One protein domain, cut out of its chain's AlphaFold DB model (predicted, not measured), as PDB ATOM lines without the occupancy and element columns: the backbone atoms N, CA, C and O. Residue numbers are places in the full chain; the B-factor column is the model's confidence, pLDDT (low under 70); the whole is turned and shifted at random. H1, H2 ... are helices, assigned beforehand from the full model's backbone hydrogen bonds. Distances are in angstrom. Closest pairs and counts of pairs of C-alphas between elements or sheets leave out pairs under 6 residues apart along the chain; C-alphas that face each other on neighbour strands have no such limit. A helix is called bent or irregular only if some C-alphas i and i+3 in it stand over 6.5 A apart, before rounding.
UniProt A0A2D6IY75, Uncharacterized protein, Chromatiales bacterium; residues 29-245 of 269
ATOM      1  N   HIS A  29     187.242 157.063 210.286       89.31
ATOM      2  CA  HIS A  29     188.474 157.467 209.603       89.31
ATOM      3  C   HIS A  29     188.249 157.593 208.092       89.31
ATOM      4  O   HIS A  29     188.528 158.646 207.518       89.31
ATOM      5  N   THR A  30     187.686 156.556 207.463       91.88
ATOM      6  CA  THR A  30     187.442 156.523 206.014       91.88
ATOM      7  C   THR A  30     186.526 157.662 205.571       91.88
ATOM      8  O   THR A  30     186.812 158.344 204.587       91.88
ATOM      9  N   LEU A  31     185.462 157.939 206.330       92.62
ATOM     10  CA  LEU A  31     184.541 159.036 206.044       92.62
ATOM     11  C   LEU A  31     185.228 160.406 206.130       92.62
ATOM     12  O   LEU A  31     185.067 161.232 205.234       92.62
ATOM     13  N   VAL A  32     186.003 160.664 207.187       94.25
ATOM     14  CA  VAL A  32     186.690 161.954 207.365       94.25
ATOM     15  C   VAL A  32     187.792 162.137 206.318       94.25
ATOM     16  O   VAL A  32     187.951 163.233 205.779       94.25
ATOM     17  N   LEU A  33     188.512 161.068 205.965       94.19
ATOM     18  CA  LEU A  33     189.495 161.080 204.884       94.19
ATOM     19  C   LEU A  33     188.837 161.390 203.532       94.19
ATOM     20  O   LEU A  33     189.323 162.243 202.785       94.19
ATOM     21  N   PHE A  34     187.699 160.754 203.239       94.88
ATOM     22  CA  PHE A  34     186.908 161.043 202.047       94.88
ATOM     23  C   PHE A  34     186.450 162.506 202.020       94.88
ATOM     24  O   PHE A  34     186.641 163.183 201.010       94.88
ATOM     25  N   LEU A  35     185.917 163.030 203.131       96.38
ATOM     26  CA  LEU A  35     185.519 164.436 203.243       96.38
ATOM     27  C   LEU A  35     186.703 165.382 203.018       96.38
ATOM     28  O   LEU A  35     186.557 166.375 202.309       96.38
ATOM     29  N   HIS A  36     187.882 165.073 203.558       96.06
ATOM     30  CA  HIS A  36     189.090 165.867 203.330       96.06
ATOM     31  C   HIS A  36     189.441 165.929 201.834       96.06
ATOM     32  O   HIS A  36     189.754 166.998 201.305       96.06
ATOM     33  N   GLN A  37     189.366 164.797 201.129       96.62
ATOM     34  CA  GLN A  37     189.631 164.745 199.692       96.62
ATOM     35  C   GLN A  37     188.545 165.469 198.881       96.62
ATOM     36  O   GLN A  37     188.854 166.189 197.932       96.62
ATOM     37  N   LEU A  38     187.281 165.334 199.288       96.94
ATOM     38  CA  LEU A  38     186.146 166.023 198.685       96.94
ATOM     39  C   LEU A  38     186.318 167.543 198.774       96.94
ATOM     40  O   LEU A  38     186.183 168.236 197.766       96.94
ATOM     41  N   LEU A  39     186.694 168.053 199.950       97.69
ATOM     42  CA  LEU A  39     186.977 169.471 200.157       97.69
ATOM     43  C   LEU A  39     188.093 169.973 199.237       97.69
ATOM     44  O   LEU A  39     187.998 171.087 198.736       97.69
ATOM     45  N   LEU A  40     189.131 169.171 198.975       96.44
ATOM     46  CA  LEU A  40     190.197 169.555 198.047       96.44
ATOM     47  C   LEU A  40     189.684 169.675 196.605       96.44
ATOM     48  O   LEU A  40     189.989 170.657 195.929       96.44
ATOM     49  N   VAL A  41     188.888 168.710 196.138       96.81
ATOM     50  CA  VAL A  41     188.335 168.710 194.771       96.81
ATOM     51  C   VAL A  41     187.370 169.880 194.567       96.81
ATOM     52  O   VAL A  41     187.477 170.606 193.574       96.81
ATOM     53  N   TYR A  42     186.473 170.109 195.530       96.81
ATOM     54  CA  TYR A  42     185.523 171.225 195.506       96.81
ATOM     55  C   TYR A  42     186.159 172.579 195.830       96.81
ATOM     56  O   TYR A  42     185.534 173.613 195.611       96.81
ATOM     57  N   TRP A  43     187.410 172.607 196.280       96.56
ATOM     58  CA  TRP A  43     188.187 173.836 196.328       96.56
ATOM     59  C   TRP A  43     188.867 174.098 194.983       96.56
ATOM     60  O   TRP A  43     188.612 175.128 194.361       96.56
ATOM     61  N   LEU A  44     189.716 173.178 194.515       96.06
ATOM     62  CA  LEU A  44     190.596 173.411 193.366       96.06
ATOM     63  C   LEU A  44     189.820 173.611 192.054       96.06
ATOM     64  O   LEU A  44     190.150 174.510 191.284       96.06
ATOM     65  N   GLY A  45     188.780 172.811 191.799       96.50
ATOM     66  CA  GLY A  45     187.991 172.913 190.565       96.50
ATOM     67  C   GLY A  45     187.334 174.293 190.387       96.50
ATOM     68  O   GLY A  45     187.579 174.962 189.379       96.50
ATOM     69  N   PRO A  46     186.536 174.763 191.361       97.44
ATOM     70  CA  PRO A  46     185.954 176.103 191.337       97.44
ATOM     71  C   PRO A  46     186.980 177.242 191.304       97.44
ATOM     72  O   PRO A  46     186.726 178.251 190.654       97.44
ATOM     73  N   ASP A  47     188.145 177.087 191.938       96.88
ATOM     74  CA  ASP A  47     189.208 178.103 191.905       96.88
ATOM     75  C   ASP A  47     189.791 178.282 190.486       96.88
ATOM     76  O   ASP A  47     189.999 179.403 190.016       96.88
ATOM     77  N   ILE A  48     189.941 177.184 189.734       97.50
ATOM     78  CA  ILE A  48     190.295 177.233 188.304       97.50
ATOM     79  C   ILE A  48     189.185 177.919 187.494       97.50
ATOM     80  O   ILE A  48     189.472 178.723 186.604       97.50
ATOM     81  N   ALA A  49     187.913 177.651 187.801       97.56
ATOM     82  CA  ALA A  49     186.797 178.316 187.131       97.56
ATOM     83  C   ALA A  49     186.779 179.834 187.406       97.56
ATOM     84  O   ALA A  49     186.599 180.613 186.469       97.56
ATOM     85  N   VAL A  50     187.044 180.266 188.644       97.50
ATOM     86  CA  VAL A  50     187.232 181.683 189.013       97.50
ATOM     87  C   VAL A  50     188.336 182.321 188.172       97.50
ATOM     88  O   VAL A  50     188.125 183.393 187.606       97.50
ATOM     89  N   TYR A  51     189.476 181.644 188.015       97.00
ATOM     90  CA  TYR A  51     190.578 182.107 187.166       97.00
ATOM     91  C   TYR A  51     190.188 182.229 185.678       97.00
ATOM     92  O   TYR A  51     190.584 183.178 184.996       97.00
ATOM     93  N   ILE A  52     189.400 181.293 185.143       97.62
ATOM     94  CA  ILE A  52     188.933 181.360 183.748       97.62
ATOM     95  C   ILE A  52     188.016 182.574 183.551       97.62
ATOM     96  O   ILE A  52     188.188 183.331 182.591       97.62
ATOM     97  N   TRP A  53     187.066 182.786 184.464       97.94
ATOM     98  CA  TRP A  53     186.143 183.918 184.402       97.94
ATOM     99  C   TRP A  53     186.845 185.257 184.617       97.94
ATOM    100  O   TRP A  53     186.539 186.217 183.911       97.94
ATOM    101  N   SER A  54     187.849 185.325 185.493       97.19
ATOM    102  CA  SER A  54     188.601 186.560 185.723       97.19
ATOM    103  C   SER A  54     189.318 187.048 184.458       97.19
ATOM    104  O   SER A  54     189.398 188.247 184.217       97.19
ATOM    105  N   ARG A  55     189.774 186.144 183.578       97.00
ATOM    106  CA  ARG A  55     190.352 186.532 182.276       97.00
ATOM    107  C   ARG A  55     189.335 187.177 181.338       97.00
ATOM    108  O   ARG A  55     189.712 188.014 180.527       97.00
ATOM    109  N   ARG A  56     188.056 186.804 181.440       97.38
ATOM    110  CA  ARG A  56     186.975 187.431 180.662       97.38
ATOM    111  C   ARG A  56     186.658 188.835 181.176       97.38
ATOM    112  O   ARG A  56     186.351 189.699 180.369       97.38
ATOM    113  N   VAL A  57     186.807 189.086 182.479       96.88
ATOM    114  CA  VAL A  57     186.592 190.413 183.091       96.88
ATOM    115  C   VAL A  57     187.503 191.487 182.487       96.88
ATOM    116  O   VAL A  57     187.086 192.634 182.343       96.88
ATOM    117  N   VAL A  58     188.728 191.125 182.101       96.25
ATOM    118  CA  VAL A  58     189.723 192.059 181.540       96.25
ATOM    119  C   VAL A  58     189.867 191.965 180.018       96.25
ATOM    120  O   VAL A  58     190.773 192.575 179.459       96.25
ATOM    121  N   ASN A  59     189.018 191.188 179.337       96.50
ATOM    122  CA  ASN A  59     189.085 191.060 177.884       96.50
ATOM    123  C   ASN A  59     188.399 192.260 177.213       96.50
ATOM    124  O   ASN A  59     187.176 192.380 177.264       96.50
ATOM    125  N   THR A  60     189.186 193.112 176.558       94.94
ATOM    126  CA  THR A  60     188.722 194.322 175.862       94.94
ATOM    127  C   THR A  60     187.944 194.033 174.577       94.94
ATOM    128  O   THR A  60     187.259 194.916 174.079       94.94
ATOM    129  N   GLU A  61     187.994 192.806 174.050       95.75
ATOM    130  CA  GLU A  61     187.173 192.380 172.906       95.75
ATOM    131  C   GLU A  61     185.701 192.144 173.287       95.75
ATOM    132  O   GLU A  61     184.838 192.032 172.418       95.75
ATOM    133  N   LEU A  62     185.405 192.031 174.587       95.31
ATOM    134  CA  LEU A  62     184.053 191.820 175.095       95.31
ATOM    135  C   LEU A  62     183.351 193.148 175.384       95.31
ATOM    136  O   LEU A  62     183.971 194.140 175.777       95.31
ATOM    137  N   SER A  63     182.023 193.146 175.269       94.38
ATOM    138  CA  SER A  63     181.214 194.293 175.682       94.38
ATOM    139  C   SER A  63     181.320 194.536 177.193       94.38
ATOM    140  O   SER A  63     181.635 193.630 177.972       94.38
ATOM    141  N   ALA A  64     181.027 195.765 177.632       93.94
ATOM    142  CA  ALA A  64     180.989 196.102 179.058       93.94
ATOM    143  C   ALA A  64     180.059 195.156 179.845       93.94
ATOM    144  O   ALA A  64     180.455 194.601 180.867       93.94
ATOM    145  N   GLU A  65     178.871 194.883 179.303       94.69
ATOM    146  CA  GLU A  65     177.897 193.955 179.884       94.69
ATOM    147  C   GLU A  65     178.458 192.532 180.030       94.69
ATOM    148  O   GLU A  65     178.366 191.930 181.100       94.69
ATOM    149  N   GLN A  66     179.115 192.000 178.994       96.69
ATOM    150  CA  GLN A  66     179.727 190.666 179.041       96.69
ATOM    151  C   GLN A  66     180.813 190.564 180.123       96.69
ATOM    152  O   GLN A  66     180.943 189.527 180.779       96.69
ATOM    153  N   ARG A  67     181.584 191.636 180.336       96.69
ATOM    154  CA  ARG A  67     182.626 191.702 181.374       96.69
ATOM    155  C   ARG A  67     182.027 191.785 182.780       96.69
ATOM    156  O   ARG A  67     182.529 191.118 183.684       96.69
ATOM    157  N   ILE A  68     180.931 192.524 182.955       95.50
ATOM    158  CA  ILE A  68     180.168 192.589 184.215       95.50
ATOM    159  C   ILE A  68     179.591 191.214 184.560       95.50
ATOM    160  O   ILE A  68     179.791 190.719 185.672       95.50
ATOM    161  N   VAL A  69     178.965 190.536 183.592       97.00
ATOM    162  CA  VAL A  69     178.477 189.159 183.767       97.00
ATOM    163  C   VAL A  69     179.619 188.224 184.171       97.00
ATOM    164  O   VAL A  69     179.462 187.436 185.103       97.00
ATOM    165  N   ALA A  70     180.792 188.338 183.541       97.50
ATOM    166  CA  ALA A  70     181.956 187.543 183.921       97.50
ATOM    167  C   ALA A  70     182.398 187.784 185.377       97.50
ATOM    168  O   ALA A  70     182.721 186.825 186.080       97.50
ATOM    169  N   GLY A  71     182.377 189.033 185.851       96.75
ATOM    170  CA  GLY A  71     182.711 189.374 187.238       96.75
ATOM    171  C   GLY A  71     181.693 188.843 188.251       96.75
ATOM    172  O   GLY A  71     182.071 188.360 189.326       96.75
ATOM    173  N   ASN A  72     180.411 188.837 187.885       95.50
ATOM    174  CA  ASN A  72     179.350 188.231 188.688       95.50
ATOM    175  C   ASN A  72     179.521 186.711 188.787       95.50
ATOM    176  O   ASN A  72     179.506 186.165 189.891       95.50
ATOM    177  N   MET A  73     179.782 186.035 187.662       97.50
ATOM    178  CA  MET A  73     180.054 184.592 187.637       97.50
ATOM    179  C   MET A  73     181.279 184.234 188.476       97.50
ATOM    180  O   MET A  73     181.226 183.310 189.286       97.50
ATOM    181  N   MET A  74     182.360 185.001 188.342       95.75
ATOM    182  CA  MET A  74     183.559 184.855 189.163       95.75
ATOM    183  C   MET A  74     183.223 184.943 190.663       95.75
ATOM    184  O   MET A  74     183.615 184.075 191.438       95.75
ATOM    185  N   THR A  75     182.449 185.952 191.074       93.56
ATOM    186  CA  THR A  75     182.077 186.164 192.484       93.56
ATOM    187  C   THR A  75     181.156 185.068 193.024       93.56
ATOM    188  O   THR A  75     181.313 184.650 194.176       93.56
ATOM    189  N   MET A  76     180.214 184.595 192.203       95.38
ATOM    190  CA  MET A  76     179.312 183.495 192.545       95.38
ATOM    191  C   MET A  76     180.065 182.182 192.732       95.38
ATOM    192  O   MET A  76     179.807 181.474 193.696       95.38
ATOM    193  N   ILE A  77     181.013 181.858 191.850       97.31
ATOM    194  CA  ILE A  77     181.787 180.614 191.942       97.31
ATOM    195  C   ILE A  77     182.758 180.663 193.131       97.31
ATOM    196  O   ILE A  77     182.902 179.666 193.838       97.31
ATOM    197  N   ASP A  78     183.354 181.827 193.423       96.19
ATOM    198  CA  ASP A  78     184.310 182.025 194.527       96.19
ATOM    199  C   ASP A  78     183.713 181.709 195.916       96.19
ATOM    200  O   ASP A  78     184.438 181.570 196.899       96.19
ATOM    201  N   ILE A  79     182.389 181.569 196.068       96.38
ATOM    202  CA  ILE A  79     181.818 181.097 197.343       96.38
ATOM    203  C   ILE A  79     182.223 179.654 197.675       96.38
ATOM    204  O   ILE A  79     182.472 179.346 198.838       96.38
ATOM    205  N   VAL A  80     182.350 178.784 196.670       97.31
ATOM    206  CA  VAL A  80     182.635 177.356 196.864       97.31
ATOM    207  C   VAL A  80     184.015 177.116 197.495       97.31
ATOM    208  O   VAL A  80     184.065 176.461 198.541       97.31
ATOM    209  N   PRO A  81     185.133 177.673 196.981       96.88
ATOM    210  CA  PRO A  81     186.434 177.495 197.623       96.88
ATOM    211  C   PRO A  81     186.489 178.149 199.015       96.88
ATOM    212  O   PRO A  81     187.166 177.638 199.908       96.88
ATOM    213  N   ARG A  82     185.729 179.231 199.261       96.56
ATOM    214  CA  ARG A  82     185.617 179.850 200.598       96.56
ATOM    215  C   ARG A  82     184.932 178.931 201.609       96.56
ATOM    216  O   ARG A  82     185.418 178.817 202.735       96.56
ATOM    217  N   VAL A  83     183.853 178.263 201.203       98.00
ATOM    218  CA  VAL A  83     183.172 177.234 202.002       98.00
ATOM    219  C   VAL A  83     184.125 176.076 202.288       98.00
ATOM    220  O   VAL A  83     184.288 175.701 203.448       98.00
ATOM    221  N   CYS A  84     184.824 175.571 201.269       98.12
ATOM    222  CA  CYS A  84     185.761 174.460 201.442       98.12
ATOM    223  C   CYS A  84     186.867 174.798 202.447       98.12
ATOM    224  O   CYS A  84     187.124 174.024 203.369       98.12
ATOM    225  N   LEU A  85     187.465 175.988 202.329       96.94
ATOM    226  CA  LEU A  85     188.493 176.456 203.256       96.94
ATOM    227  C   LEU A  85     187.981 176.585 204.695       96.94
ATOM    228  O   LEU A  85     188.702 176.223 205.621       96.94
ATOM    229  N   SER A  86     186.741 177.045 204.893       97.56
ATOM    230  CA  SER A  86     186.163 177.180 206.239       97.56
ATOM    231  C   SER A  86     186.013 175.848 206.984       97.56
ATOM    232  O   SER A  86     186.101 175.815 208.208       97.56
ATOM    233  N   LEU A  87     185.846 174.744 206.248       98.00
ATOM    234  CA  LEU A  87     185.680 173.397 206.802       98.00
ATOM    235  C   LEU A  87     186.995 172.606 206.862       98.00
ATOM    236  O   LEU A  87     187.102 171.644 207.621       98.00
ATOM    237  N   PHE A  88     187.999 173.014 206.083       96.12
ATOM    238  CA  PHE A  88     189.233 172.256 205.878       96.12
ATOM    239  C   PHE A  88     189.993 171.981 207.177       96.12
ATOM    240  O   PHE A  88     190.411 170.851 207.408       96.12
ATOM    241  N   LEU A  89     190.137 172.990 208.048       95.25
ATOM    242  CA  LEU A  89     190.833 172.833 209.333       95.25
ATOM    243  C   LEU A  89     190.098 171.897 210.295       95.25
ATOM    244  O   LEU A  89     190.747 171.125 210.991       95.25
ATOM    245  N   THR A  90     188.766 171.939 210.322       97.25
ATOM    246  CA  THR A  90     187.967 171.039 211.164       97.25
ATOM    247  C   THR A  90     188.113 169.599 210.709       97.25
ATOM    248  O   THR A  90     188.448 168.733 211.510       97.25
ATOM    249  N   VAL A  91     187.923 169.343 209.413       97.50
ATOM    250  CA  VAL A  91     188.050 167.992 208.858       97.50
ATOM    251  C   VAL A  91     189.480 167.473 209.020       97.50
ATOM    252  O   VAL A  91     189.665 166.341 209.452       97.50
ATOM    253  N   ALA A  92     190.495 168.301 208.755       95.25
ATOM    254  CA  ALA A  92     191.893 167.923 208.946       95.25
ATOM    255  C   ALA A  92     192.252 167.671 210.423       95.25
ATOM    256  O   ALA A  92     192.988 166.731 210.700       95.25
ATOM    257  N   GLY A  93     191.726 168.467 211.360       94.69
ATOM    258  CA  GLY A  93     191.965 168.298 212.797       94.69
ATOM    259  C   GLY A  93     191.297 167.052 213.383       94.69
ATOM    260  O   GLY A  93     191.877 166.369 214.218       94.69
ATOM    261  N   ILE A  94     190.098 166.700 212.907       95.06
ATOM    262  CA  ILE A  94     189.468 165.417 213.254       95.06
ATOM    263  C   ILE A  94     190.275 164.262 212.647       95.06
ATOM    264  O   ILE A  94     190.509 163.252 213.304       95.06
ATOM    265  N   LEU A  95     190.734 164.413 211.400       93.69
ATOM    266  CA  LEU A  95     191.533 163.393 210.730       93.69
ATOM    267  C   LEU A  95     192.876 163.164 211.435       93.69
ATOM    268  O   LEU A  95     193.329 162.026 211.497       93.69
ATOM    269  N   SER A  96     193.512 164.199 211.990       92.25
ATOM    270  CA  SER A  96     194.815 164.045 212.643       92.25
ATOM    271  C   SER A  96     194.788 163.160 213.892       92.25
ATOM    272  O   SER A  96     195.781 162.484 214.141       92.25
ATOM    273  N   GLU A  97     193.666 163.061 214.616       90.06
ATOM    274  CA  GLU A  97     193.509 162.074 215.708       90.06
ATOM    275  C   GLU A  97     193.750 160.647 215.225       90.06
ATOM    276  O   GLU A  97     194.410 159.847 215.881       90.06
ATOM    277  N   THR A  98     193.231 160.332 214.037       87.06
ATOM    278  CA  THR A  98     193.346 158.989 213.459       87.06
ATOM    279  C   THR A  98     194.768 158.654 213.004       87.06
ATOM    280  O   THR A  98     195.070 157.487 212.787       87.06
ATOM    281  N   TYR A  99     195.635 159.665 212.912       85.88
ATOM    282  CA  TYR A  99     197.075 159.545 212.671       85.88
ATOM    283  C   TYR A  99     197.888 159.689 213.969       85.88
ATOM    284  O   TYR A  99     199.045 160.082 213.940       85.88
ATOM    285  N   GLY A 100     197.283 159.430 215.134       83.62
ATOM    286  CA  GLY A 100     198.004 159.414 216.407       83.62
ATOM    287  C   GLY A 100     198.382 160.795 216.946       83.62
ATOM    288  O   GLY A 100     199.288 160.893 217.770       83.62
ATOM    289  N   LEU A 101     197.694 161.865 216.524       88.12
ATOM    290  CA  LEU A 101     197.892 163.221 217.044       88.12
ATOM    291  C   LEU A 101     196.824 163.580 218.106       88.12
ATOM    292  O   LEU A 101     195.878 164.301 217.787       88.12
ATOM    293  N   PRO A 102     196.970 163.163 219.380       87.25
ATOM    294  CA  PRO A 102     195.900 163.247 220.375       87.25
ATOM    295  C   PRO A 102     195.561 164.689 220.742       87.25
ATOM    296  O   PRO A 102     196.422 165.414 221.239       87.25
ATOM    297  N   HIS A 103     194.335 165.153 220.560       90.44
ATOM    298  CA  HIS A 103     193.911 166.480 221.003       90.44
ATOM    299  C   HIS A 103     193.272 166.414 222.396       90.44
ATOM    300  O   HIS A 103     192.394 165.590 222.656       90.44
ATOM    301  N   PRO A 104     193.644 167.316 223.322       92.19
ATOM    302  CA  PRO A 104     192.868 167.517 224.537       92.19
ATOM    303  C   PRO A 104     191.406 167.839 224.204       92.19
ATOM    304  O   PRO A 104     191.120 168.516 223.214       92.19
ATOM    305  N   TRP A 105     190.475 167.433 225.069       94.00
ATOM    306  CA  TRP A 105     189.032 167.586 224.835       94.00
ATOM    307  C   TRP A 105     188.612 169.027 224.484       94.00
ATOM    308  O   TRP A 105     187.783 169.236 223.603       94.00
ATOM    309  N   TRP A 106     189.227 170.037 225.111       94.38
ATOM    310  CA  TRP A 106     188.955 171.450 224.831       94.38
ATOM    311  C   TRP A 106     189.440 171.872 223.435       94.38
ATOM    312  O   TRP A 106     188.782 172.674 222.770       94.38
ATOM    313  N   GLN A 107     190.559 171.311 222.964       92.81
ATOM    314  CA  GLN A 107     191.082 171.562 221.622       92.81
ATOM    315  C   GLN A 107     190.188 170.889 220.579       92.81
ATOM    316  O   GLN A 107     189.883 171.502 219.561       92.81
ATOM    317  N   MET A 108     189.718 169.670 220.850       94.69
ATOM    318  CA  MET A 108     188.778 168.974 219.973       94.69
ATOM    319  C   MET A 108     187.456 169.742 219.838       94.69
ATOM    320  O   MET A 108     186.973 169.934 218.725       94.69
ATOM    321  N   ILE A 109     186.907 170.272 220.939       96.06
ATOM    322  CA  ILE A 109     185.725 171.152 220.886       96.06
ATOM    323  C   ILE A 109     185.992 172.361 219.981       96.06
ATOM    324  O   ILE A 109     185.164 172.682 219.129       96.06
ATOM    325  N   ALA A 110     187.152 173.011 220.118       94.81
ATOM    326  CA  ALA A 110     187.517 174.142 219.267       94.81
ATOM    327  C   ALA A 110     187.626 173.746 217.781       94.81
ATOM    328  O   ALA A 110     187.100 174.457 216.930       94.81
ATOM    329  N   ILE A 111     188.247 172.602 217.468       94.75
ATOM    330  CA  ILE A 111     188.361 172.060 216.101       94.75
ATOM    331  C   ILE A 111     186.974 171.806 215.505       94.75
ATOM    332  O   ILE A 111     186.706 172.237 214.383       94.75
ATOM    333  N   VAL A 112     186.084 171.145 216.248       95.81
ATOM    334  CA  VAL A 112     184.729 170.805 215.789       95.81
ATOM    335  C   VAL A 112     183.884 172.058 215.573       95.81
ATOM    336  O   VAL A 112     183.194 172.152 214.561       95.81
ATOM    337  N   LEU A 113     183.950 173.038 216.480       97.38
ATOM    338  CA  LEU A 113     183.168 174.273 216.375       97.38
ATOM    339  C   LEU A 113     183.709 175.248 215.321       97.38
ATOM    340  O   LEU A 113     182.923 176.007 214.753       97.38
ATOM    341  N   LEU A 114     185.014 175.220 215.030       96.44
ATOM    342  CA  LEU A 114     185.639 176.108 214.046       96.44
ATOM    343  C   LEU A 114     184.931 176.038 212.686       96.44
ATOM    344  O   LEU A 114     184.632 177.078 212.107       96.44
ATOM    345  N   GLY A 115     184.617 174.835 212.207       96.69
ATOM    346  CA  GLY A 115     184.027 174.595 210.890       96.69
ATOM    347  C   GLY A 115     182.641 175.218 210.736       96.69
ATOM    348  O   GLY A 115     182.473 176.088 209.886       96.69
ATOM    349  N   PRO A 116     181.641 174.842 211.555       97.50
ATOM    350  CA  PRO A 116     180.300 175.426 211.500       97.50
ATOM    351  C   PRO A 116     180.283 176.940 211.740       97.50
ATOM    352  O   PRO A 116     179.553 177.664 211.056       97.50
ATOM    353  N   VAL A 117     181.099 177.441 212.676       97.81
ATOM    354  CA  VAL A 117     181.178 178.881 212.970       97.81
ATOM    355  C   VAL A 117     181.765 179.635 211.781       97.81
ATOM    356  O   VAL A 117     181.177 180.614 211.316       97.81
ATOM    357  N   TRP A 118     182.891 179.168 211.240       98.19
ATOM    358  CA  TRP A 118     183.533 179.818 210.106       98.19
ATOM    359  C   TRP A 118     182.701 179.697 208.828       98.19
ATOM    360  O   TRP A 118     182.548 180.676 208.098       98.19
ATOM    361  N   LEU A 119     182.067 178.549 208.591       98.12
ATOM    362  CA  LEU A 119     181.121 178.378 207.493       98.12
ATOM    363  C   LEU A 119     179.983 179.397 207.588       98.12
ATOM    364  O   LEU A 119     179.661 180.051 206.599       98.12
ATOM    365  N   THR A 120     179.411 179.587 208.778       97.88
ATOM    366  CA  THR A 120     178.349 180.579 208.996       97.88
ATOM    367  C   THR A 120     178.833 181.989 208.663       97.88
ATOM    368  O   THR A 120     178.137 182.723 207.968       97.88
ATOM    369  N   ILE A 121     180.046 182.359 209.082       97.31
ATOM    370  CA  ILE A 121     180.668 183.646 208.731       97.31
ATOM    371  C   ILE A 121     180.784 183.796 207.207       97.31
ATOM    372  O   ILE A 121     180.366 184.815 206.652       97.31
ATOM    373  N   VAL A 122     181.289 182.774 206.509       96.62
ATOM    374  CA  VAL A 122     181.429 182.788 205.045       96.62
ATOM    375  C   VAL A 122     180.069 182.945 204.366       96.62
ATOM    376  O   VAL A 122     179.910 183.825 203.516       96.62
ATOM    377  N   LEU A 123     179.068 182.157 204.762       96.69
ATOM    378  CA  LEU A 123     177.728 182.211 204.179       96.69
ATOM    379  C   LEU A 123     177.045 183.554 204.453       96.69
ATOM    380  O   LEU A 123     176.483 184.149 203.537       96.69
ATOM    381  N   MET A 124     177.146 184.086 205.672       95.88
ATOM    382  CA  MET A 124     176.566 185.387 206.017       95.88
ATOM    383  C   MET A 124     177.242 186.536 205.263       95.88
ATOM    384  O   MET A 124     176.544 187.440 204.806       95.88
ATOM    385  N   SER A 125     178.564 186.477 205.048       93.44
ATOM    386  CA  SER A 125     179.277 187.469 204.225       93.44
ATOM    387  C   SER A 125     178.777 187.495 202.774       93.44
ATOM    388  O   SER A 125     178.770 188.541 202.128       93.44
ATOM    389  N   TYR A 126     178.320 186.347 202.265       92.06
ATOM    390  CA  TYR A 126     177.768 186.220 200.923       92.06
ATOM    391  C   TYR A 126     176.298 186.649 200.858       92.06
ATOM    392  O   TYR A 126     175.943 187.479 200.024       92.06
ATOM    393  N   LEU A 127     175.456 186.133 201.758       93.88
ATOM    394  CA  LEU A 127     174.009 186.381 201.782       93.88
ATOM    395  C   LEU A 127     173.646 187.829 202.133       93.88
ATOM    396  O   LEU A 127     172.581 188.304 201.750       93.88
ATOM    397  N   LYS A 128     174.502 188.523 202.888       93.81
ATOM    398  CA  LYS A 128     174.296 189.916 203.318       93.81
ATOM    399  C   LYS A 128     175.220 190.903 202.596       93.81
ATOM    400  O   LYS A 128     175.440 192.008 203.094       93.81
ATOM    401  N   ARG A 129     175.758 190.523 201.434       88.19
ATOM    402  CA  ARG A 129     176.593 191.393 200.592       88.19
ATOM    403  C   ARG A 129     175.852 192.692 200.251       88.19
ATOM    404  O   ARG A 129     174.675 192.655 199.912       88.19
ATOM    405  N   GLY A 130     176.551 193.824 200.344       88.19
ATOM    406  CA  GLY A 130     175.974 195.154 200.106       88.19
ATOM    407  C   GLY A 130     175.265 195.774 201.317       88.19
ATOM    408  O   GLY A 130     174.642 196.818 201.176       88.19
ATOM    409  N   SER A 131     175.355 195.151 202.498       93.62
ATOM    410  CA  SER A 131     174.900 195.730 203.770       93.62
ATOM    411  C   SER A 131     176.071 195.953 204.727       93.62
ATOM    412  O   SER A 131     177.044 195.198 204.688       93.62
ATOM    413  N   ASP A 132     175.932 196.906 205.653       94.56
ATOM    414  CA  ASP A 132     176.939 197.187 206.693       94.56
ATOM    415  C   ASP A 132     177.300 195.938 207.510       94.56
ATOM    416  O   ASP A 132     178.458 195.710 207.869       94.56
ATOM    417  N   PHE A 133     176.304 195.084 207.774       94.44
ATOM    418  CA  PHE A 133     176.513 193.814 208.462       94.44
ATOM    419  C   PHE A 133     177.361 192.845 207.628       94.44
ATOM    420  O   PHE A 133     178.275 192.220 208.161       94.44
ATOM    421  N   GLY A 134     177.101 192.729 206.322       93.06
ATOM    422  CA  GLY A 134     177.908 191.897 205.426       93.06
ATOM    423  C   GLY A 134     179.369 192.344 205.375       93.06
ATOM    424  O   GLY A 134     180.272 191.509 205.457       93.06
ATOM    425  N   ASP A 135     179.604 193.654 205.331       92.44
ATOM    426  CA  ASP A 135     180.949 194.231 205.343       92.44
ATOM    427  C   ASP A 135     181.676 193.974 206.666       92.44
ATOM    428  O   ASP A 135     182.862 193.628 206.666       92.44
ATOM    429  N   LEU A 136     180.973 194.079 207.798       95.31
ATOM    430  CA  LEU A 136     181.513 193.716 209.107       95.31
ATOM    431  C   LEU A 136     181.919 192.236 209.155       95.31
ATOM    432  O   LEU A 136     183.037 191.918 209.565       95.31
ATOM    433  N   VAL A 137     181.047 191.333 208.697       96.25
ATOM    434  CA  VAL A 137     181.316 189.886 208.665       96.25
ATOM    435  C   VAL A 137     182.498 189.566 207.743       96.25
ATOM    436  O   VAL A 137     183.354 188.759 208.101       96.25
ATOM    437  N   MET A 138     182.615 190.233 206.592       93.31
ATOM    438  CA  MET A 138     183.747 190.063 205.672       93.31
ATOM    439  C   MET A 138     185.077 190.552 206.274       93.31
ATOM    440  O   MET A 138     186.127 189.927 206.074       93.31
ATOM    441  N   ARG A 139     185.056 191.654 207.037       94.50
ATOM    442  CA  ARG A 139     186.229 192.126 207.794       94.50
ATOM    443  C   ARG A 139     186.630 191.117 208.862       94.50
ATOM    444  O   ARG A 139     187.817 190.827 208.996       94.50
ATOM    445  N   PHE A 140     185.654 190.548 209.567       96.44
ATOM    446  CA  PHE A 140     185.896 189.508 210.563       96.44
ATOM    447  C   PHE A 140     186.466 188.223 209.941       96.44
ATOM    448  O   PHE A 140     187.453 187.702 210.449       96.44
ATOM    449  N   ASP A 141     185.939 187.757 208.803       96.25
ATOM    450  CA  ASP A 141     186.504 186.625 208.044       96.25
ATOM    451  C   ASP A 141     187.968 186.881 207.652       96.25
ATOM    452  O   ASP A 141     188.836 186.023 207.821       96.25
ATOM    453  N   SER A 142     188.267 188.090 207.169       95.81
ATOM    454  CA  SER A 142     189.632 188.483 206.802       95.81
ATOM    455  C   SER A 142     190.567 188.513 208.013       95.81
ATOM    456  O   SER A 142     191.713 188.069 207.919       95.81
ATOM    457  N   TRP A 143     190.080 188.998 209.157       96.94
ATOM    458  CA  TRP A 143     190.816 188.992 210.419       96.94
ATOM    459  C   TRP A 143     191.079 187.567 210.920       96.94
ATOM    460  O   TRP A 143     192.225 187.245 211.227       96.94
ATOM    461  N   LEU A 144     190.069 186.690 210.908       96.88
ATOM    462  CA  LEU A 144     190.202 185.278 211.279       96.88
ATOM    463  C   LEU A 144     191.255 184.573 210.414       96.88
ATOM    464  O   LEU A 144     192.128 183.881 210.932       96.88
ATOM    465  N   ARG A 145     191.241 184.802 209.095       97.88
ATOM    466  CA  ARG A 145     192.289 184.300 208.190       97.88
ATOM    467  C   ARG A 145     193.667 184.821 208.577       97.88
ATOM    468  O   ARG A 145     194.612 184.039 208.615       97.88
ATOM    469  N   GLY A 146     193.783 186.113 208.884       97.75
ATOM    470  CA  GLY A 146     195.026 186.713 209.369       97.75
ATOM    471  C   GLY A 146     195.531 186.057 210.656       97.75
ATOM    472  O   GLY A 146     196.716 185.750 210.758       97.75
ATOM    473  N   MET A 147     194.635 185.750 211.598       97.69
ATOM    474  CA  MET A 147     194.992 184.996 212.800       97.69
ATOM    475  C   MET A 147     195.502 183.597 212.469       97.69
ATOM    476  O   MET A 147     196.499 183.184 213.045       97.69
ATOM    477  N   LEU A 148     194.870 182.875 211.541       97.19
ATOM    478  CA  LEU A 148     195.301 181.527 211.154       97.19
ATOM    479  C   LEU A 148     196.677 181.519 210.480       97.19
ATOM    480  O   LEU A 148     197.479 180.628 210.754       97.19
ATOM    481  N   VAL A 149     196.979 182.530 209.659       98.38
ATOM    482  CA  VAL A 149     198.300 182.699 209.024       98.38
ATOM    483  C   VAL A 149     199.423 182.767 210.058       98.38
ATOM    484  O   VAL A 149     200.514 182.270 209.797       98.38
ATOM    485  N   ILE A 150     199.165 183.348 211.232       98.19
ATOM    486  CA  ILE A 150     200.152 183.480 212.313       98.19
ATOM    487  C   ILE A 150     200.062 182.315 213.309       98.19
ATOM    488  O   ILE A 150     201.075 181.738 213.703       98.19
ATOM    489  N   GLY A 151     198.848 181.939 213.698       97.25
ATOM    490  CA  GLY A 151     198.579 180.933 214.718       97.25
ATOM    491  C   GLY A 151     198.978 179.523 214.296       97.25
ATOM    492  O   GLY A 151     199.512 178.783 215.118       97.25
ATOM    493  N   ILE A 152     198.783 179.152 213.024       96.75
ATOM    494  CA  ILE A 152     199.157 177.816 212.538       96.75
ATOM    495  C   ILE A 152     200.680 177.605 212.620       96.75
ATOM    496  O   ILE A 152     201.083 176.634 213.259       96.75
ATOM    497  N   PRO A 153     201.549 178.482 212.072       98.00
ATOM    498  CA  PRO A 153     202.996 178.321 212.221       98.00
ATOM    499  C   PRO A 153     203.468 178.278 213.675       98.00
ATOM    500  O   PRO A 153     204.316 177.454 214.005       98.00
ATOM    501  N   ILE A 154     202.896 179.108 214.556       97.56
ATOM    502  CA  ILE A 154     203.206 179.074 215.995       97.56
ATOM    503  C   ILE A 154     202.828 177.713 216.594       97.56
ATOM    504  O   ILE A 154     203.636 177.094 217.284       97.56
ATOM    505  N   SER A 155     201.628 177.210 216.287       93.81
ATOM    506  CA  SER A 155     201.156 175.901 216.751       93.81
ATOM    507  C   SER A 155     202.030 174.755 216.242       93.81
ATOM    508  O   SER A 155     202.294 173.810 216.988       93.81
ATOM    509  N   VAL A 156     202.480 174.817 214.986       95.25
ATOM    510  CA  VAL A 156     203.395 173.826 214.405       95.25
ATOM    511  C   VAL A 156     204.744 173.880 215.113       95.25
ATOM    512  O   VAL A 156     205.230 172.843 215.550       95.25
ATOM    513  N   MET A 157     205.319 175.071 215.290       96.19
ATOM    514  CA  MET A 157     206.612 175.257 215.957       96.19
ATOM    515  C   MET A 157     206.600 174.708 217.386       96.19
ATOM    516  O   MET A 157     207.519 173.988 217.770       96.19
ATOM    517  N   TRP A 158     205.532 174.983 218.137       95.06
ATOM    518  CA  TRP A 158     205.322 174.424 219.471       95.06
ATOM    519  C   TRP A 158     205.184 172.897 219.447       95.06
ATOM    520  O   TRP A 158     205.809 172.194 220.229       95.06
ATOM    521  N   SER A 159     204.395 172.354 218.519       91.94
ATOM    522  CA  SER A 159     204.171 170.904 218.441       91.94
ATOM    523  C   SER A 159     205.429 170.133 218.021       91.94
ATOM    524  O   SER A 159     205.643 169.008 218.466       91.94
ATOM    525  N   VAL A 160     206.274 170.734 217.180       93.62
ATOM    526  CA  VAL A 160     207.585 170.179 216.824       93.62
ATOM    527  C   VAL A 160     208.535 170.240 218.021       93.62
ATOM    528  O   VAL A 160     209.188 169.241 218.313       93.62
ATOM    529  N   SER A 161     208.588 171.357 218.757       94.88
ATOM    530  CA  SER A 161     209.504 171.499 219.899       94.88
ATOM    531  C   SER A 161     209.178 170.567 221.067       94.88
ATOM    532  O   SER A 161     210.083 170.173 221.797       94.88
ATOM    533  N   THR A 162     207.914 170.164 221.228       92.44
ATOM    534  CA  THR A 162     207.494 169.185 222.241       92.44
ATOM    535  C   THR A 162     207.545 167.734 221.754       92.44
ATOM    536  O   THR A 162     207.090 166.847 222.471       92.44
ATOM    537  N   GLY A 163     208.007 167.471 220.524       90.44
ATOM    538  CA  GLY A 163     208.038 166.124 219.936       90.44
ATOM    539  C   GLY A 163     206.661 165.542 219.592       90.44
ATOM    540  O   GLY A 163     206.567 164.389 219.190       90.44
ATOM    541  N   ARG A 164     205.583 166.332 219.687       89.38
ATOM    542  CA  ARG A 164     204.201 165.883 219.437       89.38
ATOM    543  C   ARG A 164     203.984 165.423 217.990       89.38
ATOM    544  O   ARG A 164     203.076 164.650 217.726       89.38
ATOM    545  N   LEU A 165     204.783 165.940 217.060       90.19
ATOM    546  CA  LEU A 165     204.725 165.615 215.631       90.19
ATOM    547  C   LEU A 165     205.841 164.654 215.191       90.19
ATOM    548  O   LEU A 165     206.079 164.536 213.993       90.19
ATOM    549  N   ALA A 166     206.542 164.004 216.128       88.00
ATOM    550  CA  ALA A 166     207.654 163.108 215.806       88.00
ATOM    551  C   ALA A 166     207.213 161.888 214.982       88.00
ATOM    552  O   ALA A 166     207.927 161.501 214.060       88.00
ATOM    553  N   ASP A 167     206.030 161.343 215.271       87.38
ATOM    554  CA  ASP A 167     205.520 160.138 214.605       87.38
ATOM    555  C   ASP A 167     204.821 160.443 213.270       87.38
ATOM    556  O   ASP A 167     204.717 159.561 212.423       87.38
ATOM    557  N   SER A 168     204.410 161.703 213.056       89.38
ATOM    558  CA  SER A 168     203.704 162.165 211.846       89.38
ATOM    559  C   SER A 168     204.167 163.559 211.377       89.38
ATOM    560  O   SER A 168     203.370 164.505 211.288       89.38
ATOM    561  N   PRO A 169     205.457 163.742 211.036       91.88
ATOM    562  CA  PRO A 169     206.028 165.051 210.714       91.88
ATOM    563  C   PRO A 169     205.455 165.668 209.428       91.88
ATOM    564  O   PRO A 169     205.434 166.892 209.272       91.88
ATOM    565  N   TRP A 170     204.916 164.860 208.513       93.12
ATOM    566  CA  TRP A 170     204.253 165.347 207.299       93.12
ATOM    567  C   TRP A 170     203.011 166.212 207.592       93.12
ATOM    568  O   TRP A 170     202.668 167.079 206.779       93.12
ATOM    569  N   ILE A 171     202.369 166.044 208.759       94.31
ATOM    570  CA  ILE A 171     201.248 166.888 209.203       94.31
ATOM    571  C   ILE A 171     201.720 168.334 209.416       94.31
ATOM    572  O   ILE A 171     201.034 169.264 208.983       94.31
ATOM    573  N   ALA A 172     202.917 168.547 209.985       94.81
ATOM    574  CA  ALA A 172     203.517 169.882 210.097       94.81
ATOM    575  C   ALA A 172     203.656 170.538 208.719       94.81
ATOM    576  O   ALA A 172     203.243 171.682 208.529       94.81
ATOM    577  N   GLY A 173     204.188 169.790 207.746       95.31
ATOM    578  CA  GLY A 173     204.357 170.255 206.371       95.31
ATOM    579  C   GLY A 173     203.037 170.723 205.756       95.31
ATOM    580  O   GLY A 173     202.959 171.837 205.237       95.31
ATOM    581  N   LYS A 174     201.970 169.925 205.885       96.19
ATOM    582  CA  LYS A 174     200.633 170.307 205.405       96.19
ATOM    583  C   LYS A 174     200.083 171.555 206.088       96.19
ATOM    584  O   LYS A 174     199.516 172.408 205.410       96.19
ATOM    585  N   LEU A 175     200.248 171.679 207.403       96.44
ATOM    586  CA  LEU A 175     199.770 172.840 208.155       96.44
ATOM    587  C   LEU A 175     200.503 174.126 207.750       96.44
ATOM    588  O   LEU A 175     199.864 175.158 207.551       96.44
ATOM    589  N   ILE A 176     201.821 174.067 207.549       98.19
ATOM    590  CA  ILE A 176     202.591 175.211 207.042       98.19
ATOM    591  C   ILE A 176     202.148 175.583 205.626       98.19
ATOM    592  O   ILE A 176     201.923 176.760 205.349       98.19
ATOM    593  N   ILE A 177     201.950 174.599 204.745       98.25
ATOM    594  CA  ILE A 177     201.425 174.857 203.400       98.25
ATOM    595  C   ILE A 177     200.045 175.515 203.470       98.25
ATOM    596  O   ILE A 177     199.807 176.492 202.765       98.25
ATOM    597  N   LEU A 178     199.156 175.039 204.343       97.62
ATOM    598  CA  LEU A 178     197.837 175.632 204.540       97.62
ATOM    599  C   LEU A 178     197.934 177.096 204.993       97.62
ATOM    600  O   LEU A 178     197.244 177.948 204.434       97.62
ATOM    601  N   ALA A 179     198.811 177.416 205.947       98.44
ATOM    602  CA  ALA A 179     199.047 178.796 206.375       98.44
ATOM    603  C   ALA A 179     199.538 179.685 205.218       98.44
ATOM    604  O   ALA A 179     199.032 180.794 205.032       98.44
ATOM    605  N   ILE A 180     200.467 179.179 204.398       98.69
ATOM    606  CA  ILE A 180     200.958 179.885 203.206       98.69
ATOM    607  C   ILE A 180     199.821 180.080 202.195       98.69
ATOM    608  O   ILE A 180     199.634 181.190 201.705       98.69
ATOM    609  N   VAL A 181     199.012 179.055 201.914       98.38
ATOM    610  CA  VAL A 181     197.861 179.151 200.999       98.38
ATOM    611  C   VAL A 181     196.852 180.198 201.479       98.38
ATOM    612  O   VAL A 181     196.379 181.003 200.674       98.38
ATOM    613  N   ILE A 182     196.553 180.256 202.783       98.19
ATOM    614  CA  ILE A 182     195.667 181.285 203.351       98.19
ATOM    615  C   ILE A 182     196.270 182.684 203.156       98.19
ATOM    616  O   ILE A 182     195.553 183.598 202.733       98.19
ATOM    617  N   LEU A 183     197.573 182.853 203.408       98.56
ATOM    618  CA  LEU A 183     198.284 184.115 203.186       98.56
ATOM    619  C   LEU A 183     198.227 184.540 201.714       98.56
ATOM    620  O   LEU A 183     197.838 185.671 201.418       98.56
ATOM    621  N   LEU A 184     198.560 183.641 200.784       98.50
ATOM    622  CA  LEU A 184     198.495 183.918 199.349       98.50
ATOM    623  C   LEU A 184     197.068 184.280 198.923       98.50
ATOM    624  O   LEU A 184     196.893 185.209 198.142       98.50
ATOM    625  N   GLY A 185     196.045 183.631 199.485       97.25
ATOM    626  CA  GLY A 185     194.643 183.972 199.238       97.25
ATOM    627  C   GLY A 185     194.252 185.369 199.742       97.25
ATOM    628  O   GLY A 185     193.465 186.063 199.095       97.25
ATOM    629  N   LEU A 186     194.794 185.819 200.880       97.50
ATOM    630  CA  LEU A 186     194.622 187.200 201.353       97.50
ATOM    631  C   LEU A 186     195.307 188.199 200.413       97.50
ATOM    632  O   LEU A 186     194.687 189.183 200.011       97.50
ATOM    633  N   LEU A 187     196.553 187.928 200.014       97.75
ATOM    634  CA  LEU A 187     197.303 188.774 199.082       97.75
ATOM    635  C   LEU A 187     196.630 188.850 197.707       97.75
ATOM    636  O   LEU A 187     196.507 189.939 197.149       97.75
ATOM    637  N   LEU A 188     196.124 187.727 197.198       97.19
ATOM    638  CA  LEU A 188     195.352 187.647 195.960       97.19
ATOM    639  C   LEU A 188     194.136 188.579 196.022       97.19
ATOM    640  O   LEU A 188     193.958 189.415 195.137       97.19
ATOM    641  N   ARG A 189     193.346 188.515 197.103       95.19
ATOM    642  CA  ARG A 189     192.182 189.398 197.298       95.19
ATOM    643  C   ARG A 189     192.565 190.872 197.375       95.19
ATOM    644  O   ARG A 189     191.847 191.706 196.831       95.19
ATOM    645  N   LEU A 190     193.693 191.206 198.005       95.12
ATOM    646  CA  LEU A 190     194.210 192.577 198.011       95.12
ATOM    647  C   LEU A 190     194.577 193.049 196.598       95.12
ATOM    648  O   LEU A 190     194.279 194.188 196.244       95.12
ATOM    649  N   ARG A 191     195.196 192.187 195.781       96.06
ATOM    650  CA  ARG A 191     195.580 192.527 194.404       96.06
ATOM    651  C   ARG A 191     194.392 192.676 193.466       96.06
ATOM    652  O   ARG A 191     194.475 193.529 192.590       96.06
ATOM    653  N   LEU A 192     193.312 191.922 193.672       96.19
ATOM    654  CA  LEU A 192     192.097 191.995 192.854       96.19
ATOM    655  C   LEU A 192     191.221 193.228 193.123       96.19
ATOM    656  O   LEU A 192     190.330 193.496 192.323       96.19
ATOM    657  N   ARG A 193     191.454 193.992 194.202       95.00
ATOM    658  CA  ARG A 193     190.636 195.179 194.528       95.00
ATOM    659  C   ARG A 193     190.545 196.160 193.360       95.00
ATOM    660  O   ARG A 193     189.447 196.476 192.933       95.00
ATOM    661  N   ALA A 194     191.688 196.519 192.773       94.56
ATOM    662  CA  ALA A 194     191.736 197.446 191.643       94.56
ATOM    663  C   ALA A 194     190.991 196.925 190.396       94.56
ATOM    664  O   ALA A 194     190.427 197.715 189.646       94.56
ATOM    665  N   MET A 195     190.951 195.606 190.178       96.00
ATOM    666  CA  MET A 195     190.146 195.013 189.109       96.00
ATOM    667  C   MET A 195     188.645 195.178 189.380       96.00
ATOM    668  O   MET A 195     187.907 195.533 188.466       96.00
ATOM    669  N   PHE A 196     188.191 194.940 190.615       94.62
ATOM    670  CA  PHE A 196     186.784 195.129 190.987       94.62
ATOM    671  C   PHE A 196     186.372 196.606 190.991       94.62
ATOM    672  O   PHE A 196     185.275 196.923 190.542       94.62
ATOM    673  N   ASP A 197     187.256 197.508 191.421       94.81
ATOM    674  CA  ASP A 197     187.025 198.951 191.329       94.81
ATOM    675  C   ASP A 197     186.854 199.375 189.862       94.81
ATOM    676  O   ASP A 197     185.895 200.066 189.526       94.81
ATOM    677  N   GLY A 198     187.716 198.875 188.968       94.62
ATOM    678  CA  GLY A 198     187.587 199.098 187.527       94.62
ATOM    679  C   GLY A 198     186.314 198.499 186.923       94.62
ATOM    680  O   GLY A 198     185.707 199.117 186.054       94.62
ATOM    681  N   LEU A 199     185.856 197.341 187.410       94.12
ATOM    682  CA  LEU A 199     184.589 196.743 186.979       94.12
ATOM    683  C   LEU A 199     183.381 197.611 187.372       94.12
ATOM    684  O   LEU A 199     182.471 197.791 186.569       94.12
ATOM    685  N   ASN A 200     183.405 198.197 188.572       92.88
ATOM    686  CA  ASN A 200     182.377 199.140 189.017       92.88
ATOM    687  C   ASN A 200     182.404 200.447 188.203       92.88
ATOM    688  O   ASN A 200     181.351 201.022 187.931       92.88
ATOM    689  N   SER A 201     183.589 200.932 187.812       92.75
ATOM    690  CA  SER A 201     183.714 202.072 186.891       92.75
ATOM    691  C   SER A 201     183.172 201.734 185.503       92.75
ATOM    692  O   SER A 201     182.420 202.526 184.945       92.75
ATOM    693  N   LEU A 202     183.472 200.542 184.979       91.44
ATOM    694  CA  LEU A 202     182.968 200.064 183.688       91.44
ATOM    695  C   LEU A 202     181.432 200.033 183.640       91.44
ATOM    696  O   LEU A 202     180.846 200.372 182.614       91.44
ATOM    697  N   GLU A 203     180.783 199.660 184.745       89.94
ATOM    698  CA  GLU A 203     179.321 199.656 184.875       89.94
ATOM    699  C   GLU A 203     178.707 201.065 184.845       89.94
ATOM    700  O   GLU A 203     177.625 201.252 184.293       89.94
ATOM    701  N   LYS A 204     179.393 202.066 185.411       91.06
ATOM    702  CA  LYS A 204     178.872 203.439 185.540       91.06
ATOM    703  C   LYS A 204     179.223 204.347 184.367       91.06
ATOM    704  O   LYS A 204     178.407 205.173 183.965       91.06
ATOM    705  N   GLU A 205     180.448 204.237 183.872       89.38
ATOM    706  CA  GLU A 205     181.074 205.205 182.962       89.38
ATOM    707  C   GLU A 205     181.327 204.617 181.564       89.38
ATOM    708  O   GLU A 205     181.579 205.364 180.620       89.38
ATOM    709  N   GLY A 206     181.218 203.293 181.402       85.75
ATOM    710  CA  GLY A 206     181.499 202.604 180.145       85.75
ATOM    711  C   GLY A 206     182.983 202.278 179.947       85.75
ATOM    712  O   GLY A 206     183.777 202.268 180.887       85.75
ATOM    713  N   GLN A 207     183.356 201.915 178.717       86.75
ATOM    714  CA  GLN A 207     184.708 201.437 178.408       86.75
ATOM    715  C   GLN A 207     185.738 202.574 178.411       86.75
ATOM    716  O   GLN A 207     185.497 203.650 177.868       86.75
ATOM    717  N   SER A 208     186.911 202.306 178.989       91.44
ATOM    718  CA  SER A 208     188.037 203.237 179.051       91.44
ATOM    719  C   SER A 208     189.354 202.469 179.050       91.44
ATOM    720  O   SER A 208     189.576 201.599 179.894       91.44
ATOM    721  N   GLU A 209     190.263 202.834 178.147       92.12
ATOM    722  CA  GLU A 209     191.575 202.189 177.994       92.12
ATOM    723  C   GLU A 209     192.429 202.274 179.273       92.12
ATOM    724  O   GLU A 209     193.151 201.336 179.636       92.12
ATOM    725  N   ALA A 210     192.307 203.383 180.012       92.06
ATOM    726  CA  ALA A 210     192.992 203.562 181.287       92.06
ATOM    727  C   ALA A 210     192.485 202.564 182.344       92.06
ATOM    728  O   ALA A 210     193.287 201.941 183.045       92.06
ATOM    729  N   VAL A 211     191.161 202.374 182.432       92.31
ATOM    730  CA  VAL A 211     190.533 201.409 183.349       92.31
ATOM    731  C   VAL A 211     190.919 199.983 182.959       92.31
ATOM    732  O   VAL A 211     191.313 199.194 183.821       92.31
ATOM    733  N   ASP A 212     190.912 199.674 181.664       94.69
ATOM    734  CA  ASP A 212     191.271 198.355 181.141       94.69
ATOM    735  C   ASP A 212     192.710 197.965 181.491       94.69
ATOM    736  O   ASP A 212     192.961 196.857 181.973       94.69
ATOM    737  N   THR A 213     193.650 198.903 181.356       95.56
ATOM    738  CA  THR A 213     195.060 198.686 181.707       95.56
ATOM    739  C   THR A 213     195.243 198.414 183.205       95.56
ATOM    740  O   THR A 213     196.002 197.517 183.597       95.56
ATOM    741  N   VAL A 214     194.531 199.152 184.064       95.25
ATOM    742  CA  VAL A 214     194.564 198.955 185.524       95.25
ATOM    743  C   VAL A 214     193.991 197.590 185.897       95.25
ATOM    744  O   VAL A 214     194.621 196.851 186.663       95.25
ATOM    745  N   MET A 215     192.843 197.219 185.325       96.81
ATOM    746  CA  MET A 215     192.206 195.924 185.565       96.81
ATOM    747  C   MET A 215     193.101 194.763 185.113       96.81
ATOM    748  O   MET A 215     193.322 193.823 185.881       96.81
ATOM    749  N   ALA A 216     193.673 194.840 183.907       96.81
ATOM    750  CA  ALA A 216     194.566 193.815 183.370       96.81
ATOM    751  C   ALA A 216     195.833 193.648 184.226       96.81
ATOM    752  O   ALA A 216     196.220 192.526 184.561       96.81
ATOM    753  N   THR A 217     196.443 194.756 184.660       96.69
ATOM    754  CA  THR A 217     197.636 194.736 185.526       96.69
ATOM    755  C   THR A 217     197.329 194.157 186.910       96.69
ATOM    756  O   THR A 217     198.121 193.388 187.463       96.69
ATOM    757  N   SER A 218     196.177 194.521 187.480       97.00
ATOM    758  CA  SER A 218     195.683 193.984 188.751       97.00
ATOM    759  C   SER A 218     195.508 192.468 188.671       97.00
ATOM    760  O   SER A 218     196.036 191.748 189.527       97.00
ATOM    761  N   LEU A 219     194.865 191.977 187.605       97.25
ATOM    762  CA  LEU A 219     194.674 190.550 187.393       97.25
ATOM    763  C   LEU A 219     196.003 189.815 187.191       97.25
ATOM    764  O   LEU A 219     196.235 188.814 187.863       97.25
ATOM    765  N   ALA A 220     196.894 190.308 186.330       96.56
ATOM    766  CA  ALA A 220     198.171 189.646 186.045       96.56
ATOM    767  C   ALA A 220     198.998 189.407 187.323       96.56
ATOM    768  O   ALA A 220     199.568 188.334 187.524       96.56
ATOM    769  N   ARG A 221     199.002 190.381 188.242       95.75
ATOM    770  CA  ARG A 221     199.651 190.245 189.555       95.75
ATOM    771  C   ARG A 221     198.930 189.252 190.465       95.75
ATOM    772  O   ARG A 221     199.593 188.544 191.216       95.75
ATOM    773  N   ALA A 222     197.599 189.203 190.424       96.50
ATOM    774  CA  ALA A 222     196.801 188.264 191.209       96.50
ATOM    775  C   ALA A 222     196.997 186.802 190.754       96.50
ATOM    776  O   ALA A 222     197.088 185.909 191.593       96.50
ATOM    777  N   GLN A 223     197.132 186.564 189.446       95.38
ATOM    778  CA  GLN A 223     197.266 185.222 188.860       95.38
ATOM    779  C   GLN A 223     198.514 184.472 189.335       95.38
ATOM    780  O   GLN A 223     198.466 183.254 189.504       95.38
ATOM    781  N   LEU A 224     199.610 185.184 189.616       95.75
ATOM    782  CA  LEU A 224     200.811 184.572 190.190       95.75
ATOM    783  C   LEU A 224     200.506 183.864 191.521       95.75
ATOM    784  O   LEU A 224     201.012 182.771 191.773       95.75
ATOM    785  N   PHE A 225     199.640 184.456 192.349       97.69
ATOM    786  CA  PHE A 225     199.214 183.849 193.609       97.69
ATOM    787  C   PHE A 225     198.337 182.616 193.373       97.69
ATOM    788  O   PHE A 225     198.514 181.633 194.085       97.69
ATOM    789  N   SER A 226     197.452 182.622 192.368       97.12
ATOM    790  CA  SER A 226     196.646 181.443 192.007       97.12
ATOM    791  C   SER A 226     197.527 180.249 191.638       97.12
ATOM    792  O   SER A 226     197.363 179.169 192.198       97.12
ATOM    793  N   TYR A 227     198.525 180.446 190.771       97.81
ATOM    794  CA  TYR A 227     199.444 179.369 190.392       97.81
ATOM    795  C   TYR A 227     200.246 178.839 191.582       97.81
ATOM    796  O   TYR A 227     200.405 177.627 191.728       97.81
ATOM    797  N   ALA A 228     200.713 179.733 192.459       98.25
ATOM    798  CA  ALA A 228     201.402 179.342 193.684       98.25
ATOM    799  C   ALA A 228     200.484 178.541 194.626       98.25
ATOM    800  O   ALA A 228     200.909 177.519 195.161       98.25
ATOM    801  N   ILE A 229     199.220 178.954 194.785       97.94
ATOM    802  CA  ILE A 229     198.216 178.220 195.567       97.94
ATOM    803  C   ILE A 229     198.011 176.818 194.987       97.94
ATOM    804  O   ILE A 229     198.062 175.850 195.738       97.94
ATOM    805  N   TRP A 230     197.838 176.672 193.672       98.00
ATOM    806  CA  TRP A 230     197.625 175.357 193.056       98.00
ATOM    807  C   TRP A 230     198.835 174.441 193.208       98.00
ATOM    808  O   TRP A 230     198.675 173.284 193.588       98.00
ATOM    809  N   ALA A 231     200.043 174.961 192.982       98.31
ATOM    810  CA  ALA A 231     201.271 174.201 193.196       98.31
ATOM    811  C   ALA A 231     201.380 173.713 194.650       98.31
ATOM    812  O   ALA A 231     201.680 172.546 194.893       98.31
ATOM    813  N   LEU A 232     201.062 174.579 195.615       98.25
ATOM    814  CA  LEU A 232     201.052 174.241 197.036       98.25
ATOM    815  C   LEU A 232     199.963 173.226 197.401       98.25
ATOM    816  O   LEU A 232     200.232 172.319 198.181       98.25
ATOM    817  N   LEU A 233     198.760 173.327 196.832       96.88
ATOM    818  CA  LEU A 233     197.687 172.353 197.052       96.88
ATOM    819  C   LEU A 233     198.061 170.970 196.505       96.88
ATOM    820  O   LEU A 233     197.856 169.966 197.187       96.88
ATOM    821  N   LEU A 234     198.663 170.911 195.313       96.81
ATOM    822  CA  LEU A 234     199.184 169.666 194.744       96.81
ATOM    823  C   LEU A 234     200.308 169.090 195.613       96.81
ATOM    824  O   LEU A 234     200.313 167.892 195.893       96.81
ATOM    825  N   TRP A 235     201.212 169.940 196.104       97.50
ATOM    826  CA  TRP A 235     202.288 169.528 197.003       97.50
ATOM    827  C   TRP A 235     201.764 169.011 198.350       97.50
ATOM    828  O   TRP A 235     202.202 167.968 198.829       97.50
ATOM    829  N   ALA A 236     200.771 169.681 198.941       95.94
ATOM    830  CA  ALA A 236     200.099 169.224 200.154       95.94
ATOM    831  C   ALA A 236     199.368 167.892 199.934       95.94
ATOM    832  O   ALA A 236     199.404 167.023 200.805       95.94
ATOM    833  N   SER A 237     198.733 167.707 198.772       95.12
ATOM    834  CA  SER A 237     198.106 166.437 198.400       95.12
ATOM    835  C   SER A 237     199.146 165.320 198.297       95.12
ATOM    836  O   SER A 237     198.952 164.261 198.889       95.12
ATOM    837  N   LEU A 238     200.271 165.569 197.618       95.06
ATOM    838  CA  LEU A 238     201.367 164.607 197.487       95.06
ATOM    839  C   LEU A 238     201.951 164.227 198.853       95.06
ATOM    840  O   LEU A 238     202.096 163.043 199.143       95.06
ATOM    841  N   LEU A 239     202.200 165.208 199.727       93.19
ATOM    842  CA  LEU A 239     202.624 164.968 201.112       93.19
ATOM    843  C   LEU A 239     201.640 164.078 201.877       93.19
ATOM    844  O   LEU A 239     202.053 163.283 202.713       93.19
ATOM    845  N   GLY A 240     200.342 164.191 201.588       91.06
ATOM    846  CA  GLY A 240     199.306 163.347 202.179       91.06
ATOM    847  C   GLY A 240     199.283 161.904 201.708       91.06
ATOM    848  O   GLY A 240     198.755 161.062 202.425       91.06
ATOM    849  N   ILE A 241     199.827 161.640 200.523       91.94
ATOM    850  CA  ILE A 241     199.937 160.299 199.951       91.94
ATOM    851  C   ILE A 241     201.245 159.658 200.414       91.94
ATOM    852  O   ILE A 241     201.235 158.537 200.905       91.94
ATOM    853  N   VAL A 242     202.356 160.392 200.288       93.75
ATOM    854  CA  VAL A 242     203.700 159.890 200.605       93.75
ATOM    855  C   VAL A 242     203.918 159.759 202.111       93.75
ATOM    856  O   VAL A 242     204.628 158.853 202.528       93.75
ATOM    857  N   LYS A 243     203.332 160.659 202.917       91.19
ATOM    858  CA  LYS A 243     203.447 160.689 204.388       91.19
ATOM    859  C   LYS A 243     204.890 160.465 204.882       91.19
ATOM    860  O   LYS A 243     205.150 159.546 205.655       91.19
ATOM    861  N   PRO A 244     205.863 161.272 204.418       88.25
ATOM    862  CA  PRO A 244     207.262 161.050 204.757       88.25
ATOM    863  C   PRO A 244     207.485 161.122 206.271       88.25
ATOM    864  O   PRO A 244     207.030 162.065 206.922       88.25
ATOM    865  N   GLY A 245     208.216 160.143 206.805       82.69
ATOM    866  CA  GLY A 245     208.547 160.060 208.227       82.69
ATOM    867  C   GLY A 245     207.407 159.578 209.125       82.69
ATOM    868  O   GLY A 245     207.570 159.634 210.337       82.69
TER     869      GLY A 245
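Overview. This is residues 29 to 245 of the 269 residues of an uncharacterized protein of Chromatiales bacterium (UniProt A0A2D6IY75). Look for an elongated bundle of long helices, set in a ring: H6a, H7, H1, H3, H4, H5 and back to H6a, with H2 and H6b at one end. The printed part has 217 residues with seven named helices, H1 to H7 in chain order, and no named strand: all helix. It is compact, with a radius of gyration of the C-alphas of 19.1 A, and spans 59 by 35 by 30 A.

Arrangement. Start at H6, residues 169 to 205, and H3, residues 79 to 98: each was assigned as one helix by its hydrogen bonds, but is bent. C-alphas 191 and 194 are 6.8 A apart, between arms H6a, 169 to 191, and H6b, 194 to 205; C-alphas 86 and 89 are 7.1 A apart, between H3a, 79 to 86, and H3b, 89 to 98. H7, residues 209 to 242, touches H6a at a shallow tilt of 8 degrees, opposite ways; the closest C-alphas, of Leu 188 and Ala 222, are 5.0 A apart. Likewise find H5, residues 132 to 161, touching H6a at Val 149 and Ala 179, 4.8 A; H4, residues 105 to 127, touching H3b at Thr 90 and Ile 111, 5.1 A; H1, residues 29 to 57, touching H3a at Trp 43 and Pro 81, 4.3 A; and H2, residues 64 to 77, touching H6b at Ala 64 and Leu 202, 6.4 A. Every O i to N i+4 pair is within hydrogen-bond range in H2, H3a and H6b, against 23 of 25 in H1, 4 of 6 in H3b, 17 of 19 in H4, 25 of 26 in H5, 18 of 19 in H6a and 28 of 30 in H7.

Along the chain. Find C-alpha 29 at (188.474, 157.467, 209.603); from there H1 runs 42.3 A. H7 runs 49.5 A to C-alpha 242 at (203.700, 159.890, 200.605).

Size, cuts and confidence. The farthest C-alphas, of Asp 167 and Glu 205, are 60.2 A apart. The printed part has no cut, no link is long, and no printed residue is under 70 in pLDDT.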